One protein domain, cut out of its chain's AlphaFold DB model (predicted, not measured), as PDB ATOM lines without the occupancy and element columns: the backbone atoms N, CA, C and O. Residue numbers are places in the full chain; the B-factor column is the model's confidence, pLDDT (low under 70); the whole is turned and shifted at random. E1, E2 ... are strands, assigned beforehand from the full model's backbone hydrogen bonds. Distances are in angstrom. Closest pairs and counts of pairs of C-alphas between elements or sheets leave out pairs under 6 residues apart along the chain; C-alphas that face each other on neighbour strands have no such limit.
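What this domain is: This is residues 104 to 166 of the 210 residues of an uncharacterized protein of viral metagenome (UniProt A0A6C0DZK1). This small domain of little regular structure has a three-stranded antiparallel sheet, E3-E5-E6, in its middle, with the hairpin E1-E2 at one end and the tail, residues 158 to 166, at the other. The printed part has 63 residues, no named helix and six strands, E1 to E6 in order; it is all strand, with 25 residues in named elements. It is compact, with a radius of gyration of the C-alphas of 11.2 A, spanning 31 by 24 by 20 A.

Where its parts are: E3 is residues 123 to 125, E5 142 to 145, and E6 150 to 155, 14.3 A long, ending at C-alpha 155 (-101.504, 42.787, 51.149). E1 is residues 104 to 107, from C-alpha 104 (-92.885, 64.231, 55.971); E2 is 114 to 118, 13.3 A; E4 is 128 to 130.

How they stand to each other: Within hydrogen-bond range are N 144 and O 124 of E5 and E3, 2.9 A, N 145 and O 150 of the hairpin E5-E6, 2.9 A, and N 115 and O 106 of the antiparallel E1-E2, 2.8 A. E1 and E2 are apart from E3, E5 and E6. E4 pairs with no named strand.

The domain as a whole: The printed part has no cut. The link E4 to E5 is long. Residues 153 and 158 to 166 have pLDDT under 70.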
ATOM      1  N   ILE A 104     -92.614  63.953  57.378       94.62
ATOM      2  CA  ILE A 104     -92.885  64.231  55.971       94.62
ATOM      3  C   ILE A 104     -94.161  63.503  55.555       94.62
ATOM      4  O   ILE A 104     -94.439  62.393  56.008       94.62
ATOM      5  N   THR A 105     -94.923  64.120  54.657       95.94
ATOM      6  CA  THR A 105     -96.137  63.515  54.103       95.94
ATOM      7  C   THR A 105     -95.845  62.962  52.717       95.94
ATOM      8  O   THR A 105     -95.399  63.692  51.832       95.94
ATOM      9  N   LYS A 106     -96.133  61.677  52.507       94.62
ATOM     10  CA  LYS A 106     -96.054  61.016  51.197       94.62
ATOM     11  C   LYS A 106     -97.367  60.303  50.890       94.62
ATOM     12  O   LYS A 106     -98.134  59.985  51.796       94.62
ATOM     13  N   LYS A 107     -97.650  60.079  49.607       95.56
ATOM     14  CA  LYS A 107     -98.877  59.409  49.155       95.56
ATOM     15  C   LYS A 107     -98.581  57.968  48.774       95.56
ATOM     16  O   LYS A 107     -97.644  57.717  48.024       95.56
ATOM     17  N   CYS A 108     -99.422  57.048  49.237       92.19
ATOM     18  CA  CYS A 108     -99.338  55.641  48.888       92.19
ATOM     19  C   CYS A 108     -99.362  55.465  47.359       92.19
ATOM     20  O   CYS A 108    -100.299  55.931  46.712       92.19
ATOM     21  N   PRO A 109     -98.407  54.740  46.761       88.12
ATOM     22  CA  PRO A 109     -98.368  54.541  45.315       88.12
ATOM     23  C   PRO A 109     -99.479  53.610  44.793       88.12
ATOM     24  O   PRO A 109     -99.638  53.478  43.583       88.12
ATOM     25  N   HIS A 110    -100.241  52.945  45.673       85.94
ATOM     26  CA  HIS A 110    -101.357  52.071  45.288       85.94
ATOM     27  C   HIS A 110    -102.691  52.805  45.160       85.94
ATOM     28  O   HIS A 110    -103.443  52.529  44.233       85.94
ATOM     29  N   CYS A 111    -103.005  53.680  46.119       90.50
ATOM     30  CA  CYS A 111    -104.320  54.318  46.238       90.50
ATOM     31  C   CYS A 111    -104.253  55.828  46.510       90.50
ATOM     32  O   CYS A 111    -105.282  56.449  46.744       90.50
ATOM     33  N   PHE A 112    -103.055  56.418  46.518       92.69
ATOM     34  CA  PHE A 112    -102.793  57.838  46.780       92.69
ATOM     35  C   PHE A 112    -103.197  58.362  48.166       92.69
ATOM     36  O   PHE A 112    -103.092  59.567  48.407       92.69
ATOM     37  N   HIS A 113    -103.565  57.475  49.098       94.00
ATOM     38  CA  HIS A 113    -103.810  57.824  50.501       94.00
ATOM     39  C   HIS A 113    -102.567  58.461  51.128       94.00
ATOM     40  O   HIS A 113    -101.455  57.946  50.969       94.00
ATOM     41  N   ALA A 114    -102.741  59.593  51.805       94.88
ATOM     42  CA  ALA A 114    -101.636  60.336  52.396       94.88
ATOM     43  C   ALA A 114    -101.227  59.724  53.740       94.88
ATOM     44  O   ALA A 114    -102.070  59.458  54.591       94.88
ATOM     45  N   LEU A 115     -99.924  59.555  53.941       94.44
ATOM     46  CA  LEU A 115     -99.332  59.114  55.196       94.44
ATOM     47  C   LEU A 115     -98.322  60.158  55.664       94.44
ATOM     48  O   LEU A 115     -97.416  60.529  54.914       94.44
ATOM     49  N   ASN A 116     -98.481  60.604  56.907       94.06
ATOM     50  CA  ASN A 116     -97.523  61.453  57.598       94.06
ATOM     51  C   ASN A 116     -96.691  60.576  58.541       94.06
ATOM     52  O   ASN A 116     -97.244  59.974  59.460       94.06
ATOM     53  N   ALA A 117     -95.389  60.470  58.283       91.81
ATOM     54  CA  ALA A 117     -94.475  59.645  59.065       91.81
ATOM     55  C   ALA A 117     -93.108  60.328  59.212       91.81
ATOM     56  O   ALA A 117     -92.808  61.316  58.537       91.81
ATOM     57  N   GLU A 118     -92.273  59.809  60.109       93.12
ATOM     58  CA  GLU A 118     -90.910  60.311  60.309       93.12
ATOM     59  C   GLU A 118     -90.075  60.146  59.033       93.12
ATOM     60  O   GLU A 118     -90.197  59.137  58.338       93.12
ATOM     61  N   GLU A 119     -89.184  61.093  58.731       91.06
ATOM     62  CA  GLU A 119     -88.286  61.018  57.563       91.06
ATOM     63  C   GLU A 119     -87.372  59.775  57.577       91.06
ATOM     64  O   GLU A 119     -86.968  59.285  56.523       91.06
ATOM     65  N   SER A 120     -87.101  59.225  58.764       88.94
ATOM     66  CA  SER A 120     -86.375  57.968  59.001       88.94
ATOM     67  C   SER A 120     -87.165  56.708  58.618       88.94
ATOM     68  O   SER A 120     -86.596  55.615  58.570       88.94
ATOM     69  N   THR A 121     -88.467  56.832  58.355       88.81
ATOM     70  CA  THR A 121     -89.348  55.700  58.059       88.81
ATOM     71  C   THR A 121     -88.996  55.091  56.701       88.81
ATOM     72  O   THR A 121     -88.910  55.788  55.688       88.81
ATOM     73  N   THR A 122     -88.821  53.769  56.654       88.19
ATOM     74  CA  THR A 122     -88.435  53.044  55.428       88.19
ATOM     75  C   THR A 122     -89.551  52.177  54.862       88.19
ATOM     76  O   THR A 122     -89.717  52.107  53.644       88.19
ATOM     77  N   TYR A 123     -90.341  51.545  55.725       88.12
ATOM     78  CA  TYR A 123     -91.392  50.600  55.366       88.12
ATOM     79  C   TYR A 123     -92.696  51.001  56.042       88.12
ATOM     80  O   TYR A 123     -92.713  51.324  57.228       88.12
ATOM     81  N   VAL A 124     -93.780  50.975  55.276       90.94
ATOM     82  CA  VAL A 124     -95.104  51.388  55.735       90.94
ATOM     83  C   VAL A 124     -96.174  50.494  55.131       90.94
ATOM     84  O   VAL A 124     -96.035  49.992  54.014       90.94
ATOM     85  N   ILE A 125     -97.267  50.339  55.868       92.31
ATOM     86  CA  ILE A 125     -98.467  49.639  55.421       92.31
ATOM     87  C   ILE A 125     -99.526  50.709  55.205       92.31
ATOM     88  O   ILE A 125     -99.799  51.513  56.099       92.31
ATOM     89  N   CYS A 126    -100.104  50.777  54.009       92.94
ATOM     90  CA  CYS A 126    -101.089  51.806  53.710       92.94
ATOM     91  C   CYS A 126    -102.331  51.644  54.596       92.94
ATOM     92  O   CYS A 126    -103.067  50.670  54.450       92.94
ATOM     93  N   GLY A 127    -102.596  52.643  55.439       91.31
ATOM     94  CA  GLY A 127    -103.700  52.643  56.399       91.31
ATOM     95  C   GLY A 127    -103.302  52.205  57.804       91.31
ATOM     96  O   GLY A 127    -104.142  52.222  58.689       91.31
ATOM     97  N   TYR A 128    -102.040  51.843  58.044       90.88
ATOM     98  CA  TYR A 128    -101.507  51.638  59.390       90.88
ATOM     99  C   TYR A 128    -100.764  52.899  59.840       90.88
ATOM    100  O   TYR A 128     -99.734  53.247  59.262       90.88
ATOM    101  N   ILE A 129    -101.292  53.603  60.844       81.88
ATOM    102  CA  ILE A 129    -100.765  54.913  61.260       81.88
ATOM    103  C   ILE A 129     -99.534  54.740  62.154       81.88
ATOM    104  O   ILE A 129     -98.468  55.276  61.861       81.88
ATOM    105  N   ASN A 130     -99.681  54.027  63.272       80.50
ATOM    106  CA  ASN A 130     -98.614  53.738  64.231       80.50
ATOM    107  C   ASN A 130     -99.062  52.627  65.200       80.50
ATOM    108  O   ASN A 130    -100.218  52.204  65.179       80.50
ATOM    109  N   GLN A 131     -98.161  52.177  66.078       75.31
ATOM    110  CA  GLN A 131     -98.452  51.123  67.063       75.31
ATOM    111  C   GLN A 131     -99.602  51.465  68.023       75.31
ATOM    112  O   GLN A 131    -100.265  50.559  68.514       75.31
ATOM    113  N   THR A 132     -99.844  52.750  68.292       77.44
ATOM    114  CA  THR A 132    -100.871  53.214  69.234       77.44
ATOM    115  C   THR A 132    -102.254  53.299  68.589       77.44
ATOM    116  O   THR A 132    -103.241  52.899  69.194       77.44
ATOM    117  N   ASN A 133    -102.323  53.805  67.360       79.38
ATOM    118  CA  ASN A 133    -103.564  54.094  66.644       79.38
ATOM    119  C   ASN A 133    -103.987  52.945  65.720       79.38
ATOM    120  O   ASN A 133    -105.142  52.885  65.311       79.38
ATOM    121  N   GLY A 134    -103.071  52.030  65.391       84.62
ATOM    122  CA  GLY A 134    -103.359  50.870  64.557       84.62
ATOM    123  C   GLY A 134    -103.777  51.247  63.132       84.62
ATOM    124  O   GLY A 134    -103.155  52.105  62.500       84.62
ATOM    125  N   TYR A 135    -104.807  50.560  62.626       84.62
ATOM    126  CA  TYR A 135    -105.344  50.757  61.280       84.62
ATOM    127  C   TYR A 135    -106.444  51.821  61.244       84.62
ATOM    128  O   TYR A 135    -107.376  51.795  62.043       84.62
ATOM    129  N   ASP A 136    -106.361  52.714  60.262       83.12
ATOM    130  CA  ASP A 136    -107.366  53.735  59.973       83.12
ATOM    131  C   ASP A 136    -108.537  53.213  59.125       83.12
ATOM    132  O   ASP A 136    -109.562  53.878  59.043       83.12
ATOM    133  N   TRP A 137    -108.393  52.027  58.521       84.88
ATOM    134  CA  TRP A 137    -109.344  51.391  57.592       84.88
ATOM    135  C   TRP A 137    -109.636  52.168  56.294       84.88
ATOM    136  O   TRP A 137    -110.439  51.714  55.481       84.88
ATOM    137  N   TYR A 138    -108.960  53.293  56.054       90.19
ATOM    138  CA  TYR A 138    -109.062  54.083  54.821       90.19
ATOM    139  C   TYR A 138    -107.964  53.723  53.814       90.19
ATOM    140  O   TYR A 138    -108.124  53.914  52.606       90.19
ATOM    141  N   GLY A 139    -106.832  53.201  54.291       90.44
ATOM    142  CA  GLY A 139    -105.760  52.722  53.426       90.44
ATOM    143  C   GLY A 139    -106.064  51.390  52.732       90.44
ATOM    144  O   GLY A 139    -106.884  50.592  53.170       90.44
ATOM    145  N   CYS A 140    -105.348  51.115  51.640       90.75
ATOM    146  CA  CYS A 140    -105.547  49.895  50.848       90.75
ATOM    147  C   CYS A 140    -104.936  48.613  51.448       90.75
ATOM    148  O   CYS A 140    -104.982  47.576  50.790       90.75
ATOM    149  N   GLY A 141    -104.296  48.674  52.623       89.19
ATOM    150  CA  GLY A 141    -103.679  47.511  53.276       89.19
ATOM    151  C   GLY A 141    -102.443  46.943  52.566       89.19
ATOM    152  O   GLY A 141    -101.945  45.888  52.957       89.19
ATOM    153  N   LYS A 142    -101.941  47.618  51.523       87.31
ATOM    154  CA  LYS A 142    -100.731  47.221  50.792       87.31
ATOM    155  C   LYS A 142     -99.487  47.905  51.338       87.31
ATOM    156  O   LYS A 142     -99.505  49.092  51.679       87.31
ATOM    157  N   ASP A 143     -98.400  47.156  51.342       87.00
ATOM    158  CA  ASP A 143     -97.092  47.620  51.788       87.00
ATOM    159  C   ASP A 143     -96.449  48.531  50.745       87.00
ATOM    160  O   ASP A 143     -96.608  48.326  49.544       87.00
ATOM    161  N   TRP A 144     -95.669  49.521  51.164       87.94
ATOM    162  CA  TRP A 144     -94.825  50.296  50.255       87.94
ATOM    163  C   TRP A 144     -93.561  50.810  50.957       87.94
ATOM    164  O   TRP A 144     -93.502  50.907  52.184       87.94
ATOM    165  N   CYS A 145     -92.510  51.104  50.190       86.00
ATOM    166  CA  CYS A 145     -91.291  51.690  50.745       86.00
ATOM    167  C   CYS A 145     -91.459  53.205  50.874       86.00
ATOM    168  O   CYS A 145     -91.535  53.908  49.867       86.00
ATOM    169  N   PHE A 146     -91.473  53.719  52.103       88.50
ATOM    170  CA  PHE A 146     -91.658  55.143  52.375       88.50
ATOM    171  C   PHE A 146     -90.491  55.990  51.863       88.50
ATOM    172  O   PHE A 146     -90.699  57.108  51.397       88.50
ATOM    173  N   THR A 147     -89.261  55.463  51.869       85.81
ATOM    174  CA  THR A 147     -88.074  56.185  51.385       85.81
ATOM    175  C   THR A 147     -88.150  56.451  49.881       85.81
ATOM    176  O   THR A 147     -88.083  57.611  49.472       85.81
ATOM    177  N   CYS A 148     -88.361  55.413  49.062       78.88
ATOM    178  CA  CYS A 148     -88.339  55.514  47.595       78.88
ATOM    179  C   CYS A 148     -89.723  55.529  46.921       78.88
ATOM    180  O   CYS A 148     -89.802  55.579  45.699       78.88
ATOM    181  N   ASN A 149     -90.812  55.499  47.694       83.00
ATOM    182  CA  ASN A 149     -92.195  55.472  47.207       83.00
ATOM    183  C   ASN A 149     -92.550  54.244  46.335       83.00
ATOM    184  O   ASN A 149     -93.468  54.298  45.517       83.00
ATOM    185  N   LYS A 150     -91.824  53.128  46.496       78.38
ATOM    186  CA  LYS A 150     -91.998  51.906  45.691       78.38
ATOM    187  C   LYS A 150     -93.140  51.031  46.210       78.38
ATOM    188  O   LYS A 150     -93.229  50.780  47.413       78.38
ATOM    189  N   LYS A 151     -93.968  50.519  45.293       81.44
ATOM    190  CA  LYS A 151     -95.036  49.538  45.563       81.44
ATOM    191  C   LYS A 151     -94.438  48.213  46.053       81.44
ATOM    192  O   LYS A 151     -93.503  47.702  45.438       81.44
ATOM    193  N   LEU A 152     -94.983  47.640  47.126       77.06
ATOM    194  CA  LEU A 152     -94.639  46.298  47.595       77.06
ATOM    195  C   LEU A 152     -95.873  45.394  47.437       77.06
ATOM    196  O   LEU A 152     -97.011  45.822  47.610       77.06
ATOM    197  N   CYS A 153     -95.658  44.139  47.045       68.75
ATOM    198  CA  CYS A 153     -96.735  43.252  46.587       68.75
ATOM    199  C   CYS A 153     -97.582  42.649  47.722       68.75
ATOM    200  O   CYS A 153     -98.591  42.002  47.449       68.75
ATOM    201  N   LYS A 154     -97.179  42.844  48.981       73.38
ATOM    202  CA  LYS A 154     -97.841  42.272  50.152       73.38
ATOM    203  C   LYS A 154     -99.117  43.050  50.496       73.38
ATOM    204  O   LYS A 154     -99.101  44.277  50.584       73.38
ATOM    205  N   ASN A 155    -100.202  42.305  50.696       79.06
ATOM    206  CA  ASN A 155    -101.504  42.787  51.149       79.06
ATOM    207  C   ASN A 155    -101.820  42.161  52.511       79.06
ATOM    208  O   ASN A 155    -101.670  40.950  52.682       79.06
ATOM    209  N   TRP A 156    -102.248  42.977  53.469       77.44
ATOM    210  CA  TRP A 156    -102.574  42.534  54.825       77.44
ATOM    211  C   TRP A 156    -103.965  41.914  54.962       77.44
ATOM    212  O   TRP A 156    -104.205  41.220  55.943       77.44
ATOM    213  N   ASN A 157    -104.847  42.097  53.976       74.56
ATOM    214  CA  ASN A 157    -106.189  41.504  53.995       74.56
ATOM    215  C   ASN A 157    -106.214  40.043  53.523       74.56
ATOM    216  O   ASN A 157    -107.145  39.317  53.852       74.56
ATOM    217  N   ASP A 158    -105.204  39.606  52.769       69.75
ATOM    218  CA  ASP A 158    -105.210  38.290  52.114       69.75
ATOM    219  C   ASP A 158    -104.539  37.188  52.969       69.75
ATOM    220  O   ASP A 158    -104.174  36.139  52.452       69.75
ATOM    221  N   ASP A 159    -104.335  37.423  54.271       53.53
ATOM    222  CA  ASP A 159    -103.846  36.467  55.291       53.53
ATOM    223  C   ASP A 159    -102.487  35.773  55.021       53.53
ATOM    224  O   ASP A 159    -102.002  34.937  55.784       53.53
ATOM    225  N   TYR A 160    -101.768  36.177  53.974       58.28
ATOM    226  CA  TYR A 160    -100.463  35.613  53.623       58.28
ATOM    227  C   TYR A 160     -99.282  36.191  54.430       58.28
ATOM    228  O   TYR A 160     -98.138  36.192  53.956       58.28
ATOM    229  N   LEU A 161     -99.522  36.692  55.649       54.06
ATOM    230  CA  LEU A 161     -98.494  37.283  56.523       54.06
ATOM    231  C   LEU A 161     -97.393  36.282  56.912       54.06
ATOM    232  O   LEU A 161     -96.261  36.676  57.218       54.06
ATOM    233  N   GLN A 162     -97.726  34.991  56.875       55.28
ATOM    234  CA  GLN A 162     -96.840  33.890  57.247       55.28
ATOM    235  C   GLN A 162     -95.909  33.441  56.108       55.28
ATOM    236  O   GLN A 162     -94.905  32.778  56.363       55.28
ATOM    237  N   LEU A 163     -96.181  33.819  54.852       54.50
ATOM    238  CA  LEU A 163     -95.348  33.405  53.724       54.50
ATOM    239  C   LEU A 163     -94.070  34.248  53.658       54.50
ATOM    240  O   LEU A 163     -94.092  35.436  53.339       54.50
ATOM    241  N   LEU A 164     -92.922  33.616  53.920       56.19
ATOM    242  CA  LEU A 164     -91.602  34.257  53.834       56.19
ATOM    243  C   LEU A 164     -91.305  34.825  52.435       56.19
ATOM    244  O   LEU A 164     -90.556  35.794  52.322       56.19
ATOM    245  N   SER A 165     -91.901  34.265  51.378       52.12
ATOM    246  CA  SER A 165     -91.828  34.802  50.013       52.12
ATOM    247  C   SER A 165     -92.394  36.220  49.916       52.12
ATOM    248  O   SER A 165     -91.805  37.056  49.244       52.12
ATOM    249  N   ASN A 166     -93.445  36.536  50.677       49.84
ATOM    250  CA  ASN A 166     -94.061  37.866  50.715       49.84
ATOM    251  C   ASN A 166     -93.239  38.895  51.503       49.84
ATOM    252  O   ASN A 166     -93.607  40.067  51.558       49.84
TER     253      ASN A 166